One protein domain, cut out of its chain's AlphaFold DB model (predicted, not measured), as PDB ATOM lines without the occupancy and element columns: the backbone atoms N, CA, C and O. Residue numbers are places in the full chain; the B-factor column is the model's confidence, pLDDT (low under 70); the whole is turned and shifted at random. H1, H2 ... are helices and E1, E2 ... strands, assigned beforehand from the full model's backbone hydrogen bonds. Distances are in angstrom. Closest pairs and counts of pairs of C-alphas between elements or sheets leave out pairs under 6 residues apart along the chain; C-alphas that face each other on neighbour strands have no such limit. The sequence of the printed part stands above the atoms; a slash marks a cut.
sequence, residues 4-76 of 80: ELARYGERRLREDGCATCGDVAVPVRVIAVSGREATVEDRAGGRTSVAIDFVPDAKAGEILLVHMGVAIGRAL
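Overview. This is residues 4 to 76 of the 80 residues of an uncharacterized protein of Hydrogenibacillus schlegelii (UniProt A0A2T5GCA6). Picture a small, partly closed barrel made of one strongly curled sheet: it bends back on itself so that E3 and E2 face E4 and E5, with E1 as the hinge. The edge strands E3 and E5 come near each other at Ala 51 and Val 70, while the short helix H1 lies at one end of the longest axis and grazes the sheet with residues 8 to 9. The printed part has 73 residues, with one named helix and five named strands in the order H1 E1 E2 E3 E4 E5; the sheet runs E3 E2 E1 E4 E5, antiparallel throughout. The class is mostly strand, though under half of the printed residues, 36 of 73, are in named elements. The whole is compact, with a radius of gyration of the C-alphas of 11.1 A and spans of 33 by 24 by 19 A.

Arrangement. Begin at the hinge of this folded sheet, E1, residues 26 to 34, which bends by 76 degrees at residue 31. Its pairing is staggered: residues 26 to 29 pair with E4, residues 63 to 67, where N 28 and O 64 are 2.9 A apart. Residues 29 to 34 pair with E2, residues 37 to 41, where N 31 and O 39 are 2.8 A apart; E1 and E2 form a hairpin. Next to E2 look for E3, residues 47 to 51, in a second hairpin, with N 40 and O 48 at 2.9 A. E1 E2 E3 are a meander, each strand the antiparallel neighbour of the one before; with E4 they make a Greek key, the first strand being the antiparallel neighbour of the fourth. Beyond E4 comes E5, residues 70 to 75, in a third hairpin, with N 65 and O 73 at 2.9 A. The closest C-alphas of E3 and E5 are those of Ala 51 and Val 70, 4.6 A apart; E2 and E5 are apart. H1, residues 4 to 9, only grazes the sheet; its closest C-alpha to E1 is that of Gly 9, 6.4 A from that of Pro 27. In H1, 0 of 2 O i to N i+4 pairs are within hydrogen-bond range, against 2 of 3 O i to N i+3 pairs.

Along the chain. Find C-alpha 26 at (222.301, 207.699, -310.739); from there E1, the longest strand, runs 20.4 A to C-alpha 34 at (219.988, 206.496, -290.556). E2 measures 13.2 A, E3 13.4 A, E4 13.2 A and H1 10.0 A from first to last C-alpha. E5 runs 14.2 A and ends with C-alpha 75 at (222.989, 197.627, -308.354).

Size, cuts and confidence. The C-alphas of Glu 4 and Gly 35, the two farthest apart, are 35.9 A from each other. The printed part has no cut. The links H1 to E1, 16 residues, and E3 to E4, 11 residues, are long. Read the B-factor column for pLDDT: its mean over the printed part is 87.9, and residues 16 to 22 are under 70.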
ATOM      1  N   GLU A   4     226.804 202.506-325.263       74.75
ATOM      2  CA  GLU A   4     225.624 203.205-324.778       74.75
ATOM      3  C   GLU A   4     225.298 202.894-323.311       74.75
ATOM      4  O   GLU A   4     224.910 203.800-322.578       74.75
ATOM      5  N   LEU A   5     225.504 201.659-322.842       73.94
ATOM      6  CA  LEU A   5     225.198 201.286-321.455       73.94
ATOM      7  C   LEU A   5     226.218 201.850-320.459       73.94
ATOM      8  O   LEU A   5     225.853 202.231-319.346       73.94
ATOM      9  N   ALA A   6     227.483 201.970-320.872       78.69
ATOM     10  CA  ALA A   6     228.555 202.512-320.034       78.69
ATOM     11  C   ALA A   6     228.252 203.940-319.537       78.69
ATOM     12  O   ALA A   6     228.486 204.249-318.368       78.69
ATOM     13  N   ARG A   7     227.623 204.776-320.380       80.56
ATOM     14  CA  ARG A   7     227.297 206.177-320.055       80.56
ATOM     15  C   ARG A   7     226.341 206.328-318.866       80.56
ATOM     16  O   ARG A   7     226.321 207.376-318.232       80.56
ATOM     17  N   TYR A   8     225.508 205.323-318.582       80.38
ATOM     18  CA  TYR A   8     224.584 205.366-317.443       80.38
ATOM     19  C   TYR A   8     225.309 205.121-316.119       80.38
ATOM     20  O   TYR A   8     224.923 205.680-315.098       80.38
ATOM     21  N   GLY A   9     226.403 204.356-316.146       76.44
ATOM     22  CA  GLY A   9     227.258 204.167-314.979       76.44
ATOM     23  C   GLY A   9     227.996 205.443-314.566       76.44
ATOM     24  O   GLY A   9     228.360 205.597-313.408       76.44
ATOM     25  N   GLU A  10     228.252 206.362-315.494       81.94
ATOM     26  CA  GLU A  10     229.093 207.552-315.282       81.94
ATOM     27  C   GLU A  10     228.341 208.765-314.705       81.94
ATOM     28  O   GLU A  10     228.949 209.809-314.469       81.94
ATOM     29  N   ARG A  11     227.033 208.626-314.466       82.25
ATOM     30  CA  ARG A  11     226.146 209.712-314.033       82.25
ATOM     31  C   ARG A  11     226.399 210.141-312.587       82.25
ATOM     32  O   ARG A  11     226.901 209.363-311.775       82.25
ATOM     33  N   ARG A  12     226.030 211.381-312.266       81.62
ATOM     34  CA  ARG A  12     226.307 212.077-311.002       81.62
ATOM     35  C   ARG A  12     225.063 212.758-310.448       81.62
ATOM     36  O   ARG A  12     224.175 213.167-311.192       81.62
ATOM     37  N   LEU A  13     225.008 212.925-309.130       76.25
ATOM     38  CA  LEU A  13     223.808 213.418-308.449       76.25
ATOM     39  C   LEU A  13     223.489 214.874-308.801       76.25
ATOM     40  O   LEU A  13     222.324 215.213-308.989       76.25
ATOM     41  N   ARG A  14     224.511 215.738-308.876       73.56
ATOM     42  CA  ARG A  14     224.330 217.177-309.136       73.56
ATOM     43  C   ARG A  14     224.207 217.507-310.618       73.56
ATOM     44  O   ARG A  14     223.413 218.377-310.962       73.56
ATOM     45  N   GLU A  15     225.001 216.862-311.471       71.44
ATOM     46  CA  GLU A  15     225.044 217.193-312.899       71.44
ATOM     47  C   GLU A  15     223.986 216.451-313.731       71.44
ATOM     48  O   GLU A  15     223.516 217.001-314.725       71.44
ATOM     49  N   ASP A  16     223.567 215.245-313.323       65.19
ATOM     50  CA  ASP A  16     222.632 214.413-314.096       65.19
ATOM     51  C   ASP A  16     221.247 214.250-313.437       65.19
ATOM     52  O   ASP A  16     220.350 213.646-314.026       65.19
ATOM     53  N   GLY A  17     221.052 214.800-312.232       60.91
ATOM     54  CA  GLY A  17     219.841 214.656-311.420       60.91
ATOM     55  C   GLY A  17     219.086 215.967-311.185       60.91
ATOM     56  O   GLY A  17     219.024 216.450-310.057       60.91
ATOM     57  N   CYS A  18     218.471 216.547-312.221       51.97
ATOM     58  CA  CYS A  18     217.469 217.607-312.039       51.97
ATOM     59  C   CYS A  18     216.056 217.006-311.969       51.97
ATOM     60  O   CYS A  18     215.636 216.282-312.872       51.97
ATOM     61  N   ALA A  19     215.331 217.369-310.909       48.22
ATOM     62  CA  ALA A  19     214.025 216.885-310.447       48.22
ATOM     63  C   ALA A  19     212.837 216.950-311.443       48.22
ATOM     64  O   ALA A  19     211.716 216.638-311.065       48.22
ATOM     65  N   THR A  20     213.031 217.352-312.698       50.44
ATOM     66  CA  THR A  20     211.950 217.400-313.703       50.44
ATOM     67  C   THR A  20     212.349 216.913-315.100       50.44
ATOM     68  O   THR A  20     211.469 216.811-315.949       50.44
ATOM     69  N   CYS A  21     213.631 216.635-315.385       52.72
ATOM     70  CA  CYS A  21     214.114 216.571-316.779       52.72
ATOM     71  C   CYS A  21     215.029 215.382-317.135       52.72
ATOM     72  O   CYS A  21     215.502 215.329-318.269       52.72
ATOM     73  N   GLY A  22     215.330 214.463-316.213       61.00
ATOM     74  CA  GLY A  22     216.242 213.347-316.493       61.00
ATOM     75  C   GLY A  22     215.635 211.989-316.167       61.00
ATOM     76  O   GLY A  22     215.499 211.666-314.996       61.00
ATOM     77  N   ASP A  23     215.366 211.157-317.175       73.31
ATOM     78  CA  ASP A  23     214.846 209.781-317.029       73.31
ATOM     79  C   ASP A  23     215.917 208.772-316.561       73.31
ATOM     80  O   ASP A  23     215.929 207.605-316.954       73.31
ATOM     81  N   VAL A  24     216.889 209.232-315.772       81.00
ATOM     82  CA  VAL A  24     218.079 208.461-315.417       81.00
ATOM     83  C   VAL A  24     218.160 208.276-313.910       81.00
ATOM     84  O   VAL A  24     217.943 209.207-313.133       81.00
ATOM     85  N   ALA A  25     218.497 207.053-313.506       88.56
ATOM     86  CA  ALA A  25     218.868 206.738-312.140       88.56
ATOM     87  C   ALA A  25     220.393 206.772-312.002       88.56
ATOM     88  O   ALA A  25     221.115 206.158-312.790       88.56
ATOM     89  N   VAL A  26     220.877 207.499-311.001       90.25
ATOM     90  CA  VAL A  26     222.301 207.699-310.739       90.25
ATOM     91  C   VAL A  26     222.803 206.600-309.800       90.25
ATOM     92  O   VAL A  26     222.230 206.436-308.718       90.25
ATOM     93  N   PRO A  27     223.862 205.852-310.161       93.38
ATOM     94  CA  PRO A  27     224.479 204.902-309.251       93.38
ATOM     95  C   PRO A  27     225.272 205.636-308.166       93.38
ATOM     96  O   PRO A  27     226.144 206.454-308.457       93.38
ATOM     97  N   VAL A  28     224.998 205.311-306.906       94.56
ATOM     98  CA  VAL A  28     225.665 205.907-305.741       94.56
ATOM     99  C   VAL A  28     226.063 204.838-304.739       94.56
ATOM    100  O   VAL A  28     225.375 203.827-304.601       94.56
ATOM    101  N   ARG A  29     227.154 205.064-304.008       97.25
ATOM    102  CA  ARG A  29     227.602 204.177-302.932       97.25
ATOM    103  C   ARG A  29     227.031 204.635-301.595       97.25
ATOM    104  O   ARG A  29     227.127 205.811-301.252       97.25
ATOM    105  N   VAL A  30     226.477 203.712-300.815       97.94
ATOM    106  CA  VAL A  30     225.992 203.992-299.457       97.94
ATOM    107  C   VAL A  30     227.172 204.159-298.510       97.94
ATOM    108  O   VAL A  30     228.002 203.259-298.375       97.94
ATOM    109  N   ILE A  31     227.228 205.292-297.818       98.38
ATOM    110  CA  ILE A  31     228.252 205.591-296.809       98.38
ATOM    111  C   ILE A  31     227.739 205.247-295.412       98.38
ATOM    112  O   ILE A  31     228.443 204.613-294.630       98.38
ATOM    113  N   ALA A  32     226.508 205.648-295.098       98.38
ATOM    114  CA  ALA A  32     225.865 205.385-293.815       98.38
ATOM    115  C   ALA A  32     224.342 205.352-293.972       98.38
ATOM    116  O   ALA A  32     223.801 205.971-294.886       98.38
ATOM    117  N   VAL A  33     223.659 204.666-293.057       98.19
ATOM    118  CA  VAL A  33     222.193 204.562-293.021       98.19
ATOM    119  C   VAL A  33     221.687 205.086-291.683       98.19
ATOM    120  O   VAL A  33     222.255 204.770-290.638       98.19
ATOM    121  N   SER A  34     220.630 205.895-291.721       97.44
ATOM    122  CA  SER A  34     219.988 206.496-290.556       97.44
ATOM    123  C   SER A  34     218.471 206.454-290.725       97.44
ATOM    124  O   SER A  34     217.875 207.264-291.437       97.44
ATOM    125  N   GLY A  35     217.822 205.486-290.075       96.38
ATOM    126  CA  GLY A  35     216.377 205.295-290.187       96.38
ATOM    127  C   GLY A  35     215.956 204.948-291.617       96.38
ATOM    128  O   GLY A  35     216.304 203.883-292.112       96.38
ATOM    129  N   ARG A  36     215.193 205.841-292.258       97.12
ATOM    130  CA  ARG A  36     214.691 205.684-293.639       97.12
ATOM    131  C   ARG A  36     215.477 206.491-294.672       97.12
ATOM    132  O   ARG A  36     215.031 206.644-295.806       97.12
ATOM    133  N   GLU A  37     216.641 206.996-294.286       97.88
ATOM    134  CA  GLU A  37     217.535 207.719-295.178       97.88
ATOM    135  C   GLU A  37     218.934 207.105-295.175       97.88
ATOM    136  O   GLU A  37     219.374 206.485-294.201       97.88
ATOM    137  N   ALA A  38     219.652 207.313-296.273       98.25
ATOM    138  CA  ALA A  38     221.046 206.946-296.414       98.25
ATOM    139  C   ALA A  38     221.872 208.143-296.886       98.25
ATOM    140  O   ALA A  38     221.518 208.816-297.853       98.25
ATOM    141  N   THR A  39     223.020 208.364-296.249       98.12
ATOM    142  CA  THR A  39     224.059 209.233-296.804       98.12
ATOM    143  C   THR A  39     224.784 208.450-297.884       98.12
ATOM    144  O   THR A  39     225.354 207.391-297.610       98.12
ATOM    145  N   VAL A  40     224.789 208.980-299.100       96.88
ATOM    146  CA  VAL A  40     225.395 208.343-300.273       96.88
ATOM    147  C   VAL A  40     226.452 209.241-300.898       96.88
ATOM    148  O   VAL A  40     226.453 210.450-300.674       96.88
ATOM    149  N   GLU A  41     227.341 208.642-301.682       95.75
ATOM    150  CA  GLU A  41     228.379 209.324-302.451       95.75
ATOM    151  C   GLU A  41     228.318 208.871-303.915       95.75
ATOM    152  O   GLU A  41     228.253 207.671-304.198       95.75
ATOM    153  N   ASP A  42     228.306 209.821-304.850       92.56
ATOM    154  CA  ASP A  42     228.432 209.526-306.278       92.56
ATOM    155  C   ASP A  42     229.902 209.401-306.719       92.56
ATOM    156  O   ASP A  42     230.843 209.578-305.944       92.56
ATOM    157  N   ARG A  43     230.122 209.106-308.002       88.31
ATOM    158  CA  ARG A  43     231.470 208.914-308.564       88.31
ATOM    159  C   ARG A  43     232.333 210.181-308.599       88.31
ATOM    160  O   ARG A  43     233.539 210.067-308.797       88.31
ATOM    161  N   ALA A  44     231.752 211.365-308.423       88.62
ATOM    162  CA  ALA A  44     232.491 212.620-308.308       88.62
ATOM    163  C   ALA A  44     232.835 212.970-306.848       88.62
ATOM    164  O   ALA A  44     233.422 214.022-306.595       88.62
ATOM    165  N   GLY A  45     232.480 212.107-305.887       91.44
ATOM    166  CA  GLY A  45     232.635 212.368-304.455       91.44
ATOM    167  C   GLY A  45     231.528 213.257-303.879       91.44
ATOM    168  O   GLY A  45     231.626 213.708-302.736       91.44
ATOM    169  N   GLY A  46     230.476 213.545-304.651       90.56
ATOM    170  CA  GLY A  46     229.341 214.337-304.202       90.56
ATOM    171  C   GLY A  46     228.497 213.554-303.205       90.56
ATOM    172  O   GLY A  46     228.038 212.456-303.513       90.56
ATOM    173  N   ARG A  47     228.264 214.127-302.016       94.19
ATOM    174  CA  ARG A  47     227.437 213.509-300.969       94.19
ATOM    175  C   ARG A  47     226.071 214.159-300.836       94.19
ATOM    176  O   ARG A  47     225.955 215.384-300.888       94.19
ATOM    177  N   THR A  48     225.057 213.337-300.597       94.25
ATOM    178  CA  THR A  48     223.699 213.778-300.253       94.25
ATOM    179  C   THR A  48     222.992 212.734-299.389       94.25
ATOM    180  O   THR A  48     223.438 211.589-299.318       94.25
ATOM    181  N   SER A  49     221.893 213.131-298.745       96.19
ATOM    182  CA  SER A  49     220.924 212.185-298.179       96.19
ATOM    183  C   SER A  49     219.945 211.735-299.264       96.19
ATOM    184  O   SER A  49     219.549 212.549-300.105       96.19
ATOM    185  N   VAL A  50     219.572 210.456-299.252       95.69
ATOM    186  CA  VAL A  50     218.538 209.878-300.118       95.69
ATOM    187  C   VAL A  50     217.559 209.051-299.300       95.69
ATOM    188  O   VAL A  50     217.950 208.357-298.361       95.69
ATOM    189  N   ALA A  51     216.291 209.099-299.688       97.31
ATOM    190  CA  ALA A  51     215.253 208.260-299.115       97.31
ATOM    191  C   ALA A  51     215.424 206.808-299.587       97.31
ATOM    192  O   ALA A  51     215.684 206.562-300.768       97.31
ATOM    193  N   ILE A  52     215.276 205.843-298.678       98.19
ATOM    194  CA  ILE A  52     215.454 204.408-298.964       98.19
ATOM    195  C   ILE A  52     214.158 203.604-298.805       98.19
ATOM    196  O   ILE A  52     214.206 202.397-298.593       98.19
ATOM    197  N   ASP A  53     212.989 204.237-298.929       97.44
ATOM    198  CA  ASP A  53     211.687 203.593-298.695       97.44
ATOM    199  C   ASP A  53     211.442 202.336-299.559       97.44
ATOM    200  O   ASP A  53     210.768 201.413-299.104       97.44
ATOM    201  N   PHE A  54     212.018 202.250-300.767       97.31
ATOM    202  CA  PHE A  54     211.912 201.064-301.640       97.31
ATOM    203  C   PHE A  54     213.017 200.019-301.429       97.31
ATOM    204  O   PHE A  54     212.934 198.914-301.962       97.31
ATOM    205  N   VAL A  55     214.048 200.356-300.656       97.31
ATOM    206  CA  VAL A  55     215.181 199.486-300.304       97.31
ATOM    207  C   VAL A  55     215.511 199.644-298.809       97.31
ATOM    208  O   VAL A  55     216.632 200.014-298.454       97.31
ATOM    209  N   PRO A  56     214.542 199.401-297.903       97.50
ATOM    210  CA  PRO A  56     214.634 199.804-296.494       97.50
ATOM    211  C   PRO A  56     215.731 199.074-295.706       97.50
ATOM    212  O   PRO A  56     216.101 199.493-294.614       97.50
ATOM    213  N   ASP A  57     216.254 197.979-296.249       97.12
ATOM    214  CA  ASP A  57     217.328 197.163-295.694       97.12
ATOM    215  C   ASP A  57     218.704 197.484-296.313       97.12
ATOM    216  O   ASP A  57     219.613 196.649-296.275       97.12
ATOM    217  N   ALA A  58     218.863 198.659-296.937       97.62
ATOM    218  CA  ALA A  58     220.139 199.116-297.485       97.62
ATOM    219  C   ALA A  58     221.235 199.166-296.406       97.62
ATOM    220  O   ALA A  58     220.979 199.441-295.233       97.62
ATOM    221  N   LYS A  59     222.478 198.899-296.807       97.88
ATOM    222  CA  LYS A  59     223.655 198.830-295.933       97.88
ATOM    223  C   LYS A  59     224.803 199.646-296.506       97.88
ATOM    224  O   LYS A  59     224.938 199.806-297.717       97.88
ATOM    225  N   ALA A  60     225.672 200.123-295.617       97.81
ATOM    226  CA  ALA A  60     226.914 200.774-296.014       97.81
ATOM    227  C   ALA A  60     227.740 199.873-296.953       97.81
ATOM    228  O   ALA A  60     227.864 198.670-296.728       97.81
ATOM    229  N   GLY A  61     228.299 200.475-298.001       96.69
ATOM    230  CA  GLY A  61     229.094 199.813-299.035       96.69
ATOM    231  C   GLY A  61     228.314 199.391-300.283       96.69
ATOM    232  O   GLY A  61     228.936 199.231-301.336       96.69
ATOM    233  N   GLU A  62     226.989 199.257-300.199       97.19
ATOM    234  CA  GLU A  62     226.139 198.868-301.328       97.19
ATOM    235  C   GLU A  62     226.015 199.981-302.373       97.19
ATOM    236  O   GLU A  62     226.253 201.156-302.079       97.19
ATOM    237  N   ILE A  63     225.624 199.609-303.597       96.50
ATOM    238  CA  ILE A  63     225.297 200.566-304.654       96.50
ATOM    239  C   ILE A  63     223.787 200.630-304.846       96.50
ATOM    240  O   ILE A  63     223.122 199.611-305.052       96.50
ATOM    241  N   LEU A  64     223.257 201.850-304.808       95.94
ATOM    242  CA  LEU A  64     221.855 202.157-305.055       95.94
ATOM    243  C   LEU A  64     221.704 202.934-306.360       95.94
ATOM    244  O   LEU A  64     222.599 203.676-306.762       95.94
ATOM    245  N   LEU A  65     220.550 202.778-306.997       94.44
ATOM    246  CA  LEU A  65     220.108 203.596-308.117       94.44
ATOM    247  C   LEU A  65     219.170 204.672-307.579       94.44
ATOM    248  O   LEU A  65     218.090 204.356-307.077       94.44
ATOM    249  N   VAL A  66     219.593 205.932-307.660       92.19
ATOM    250  CA  VAL A  66     218.860 207.071-307.102       92.19
ATOM    251  C   VAL A  66     218.234 207.894-308.211       92.19
ATOM    252  O   VAL A  66     218.910 208.319-309.145       92.19
ATOM    253  N   HIS A  67     216.944 208.168-308.072       89.31
ATOM    254  CA  HIS A  67     216.203 209.063-308.943       89.31
ATOM    255  C   HIS A  67     215.357 209.997-308.078       89.31
ATOM    256  O   HIS A  67     214.668 209.555-307.162       89.31
ATOM    257  N   MET A  68     215.466 211.306-308.325       86.38
ATOM    258  CA  MET A  68     214.763 212.343-307.558       86.38
ATOM    259  C   MET A  68     214.939 212.244-306.029       86.38
ATOM    260  O   MET A  68     214.008 212.477-305.264       86.38
ATOM    261  N   GLY A  69     216.148 211.899-305.574       89.94
ATOM    262  CA  GLY A  69     216.463 211.795-304.145       89.94
ATOM    263  C   GLY A  69     215.921 210.538-303.458       89.94
ATOM    264  O   GLY A  69     216.042 210.423-302.241       89.94
ATOM    265  N   VAL A  70     215.368 209.585-304.214       93.44
ATOM    266  CA  VAL A  70     214.871 208.305-303.700       93.44
ATOM    267  C   VAL A  70     215.644 207.161-304.346       93.44
ATOM    268  O   VAL A  70     215.849 207.137-305.562       93.44
ATOM    269  N   ALA A  71     216.082 206.196-303.543       95.75
ATOM    270  CA  ALA A  71     216.641 204.953-304.044       95.75
ATOM    271  C   ALA A  71     215.513 204.058-304.579       95.75
ATOM    272  O   ALA A  71     214.654 203.615-303.821       95.75
ATOM    273  N   ILE A  72     215.524 203.790-305.886       95.31
ATOM    274  CA  ILE A  72     214.495 202.997-306.582       95.31
ATOM    275  C   ILE A  72     214.915 201.539-306.815       95.31
ATOM    276  O   ILE A  72     214.116 200.723-307.265       95.31
ATOM    277  N   GLY A  73     216.174 201.202-306.529       95.44
ATOM    278  CA  GLY A  73     216.705 199.855-306.702       95.44
ATOM    279  C   GLY A  73     218.166 199.731-306.283       95.44
ATOM    280  O   GLY A  73     218.831 200.718-305.966       95.44
ATOM    281  N   ARG A  74     218.664 198.493-306.290       96.12
ATOM    282  CA  ARG A  74     220.054 198.130-305.978       96.12
ATOM    283  C   ARG A  74     220.803 197.795-307.262       96.12
ATOM    284  O   ARG A  74     220.207 197.295-308.214       96.12
ATOM    285  N   ALA A  75     222.109 198.018-307.263       92.56
ATOM    286  CA  ALA A  75     222.989 197.627-308.354       92.56
ATOM    287  C   ALA A  75     224.255 196.945-307.826       92.56
ATOM    288  O   ALA A  75     224.597 197.037-306.647       92.56
ATOM    289  N   LEU A  76     224.954 196.265-308.731       89.44
ATOM    290  CA  LEU A  76     226.262 195.675-308.485       89.44
ATOM    291  C   LEU A  76     227.263 196.284-309.460       89.44
ATOM    292  O   LEU A  76     226.984 196.418-310.651       89.44
TER     293      LEU A  76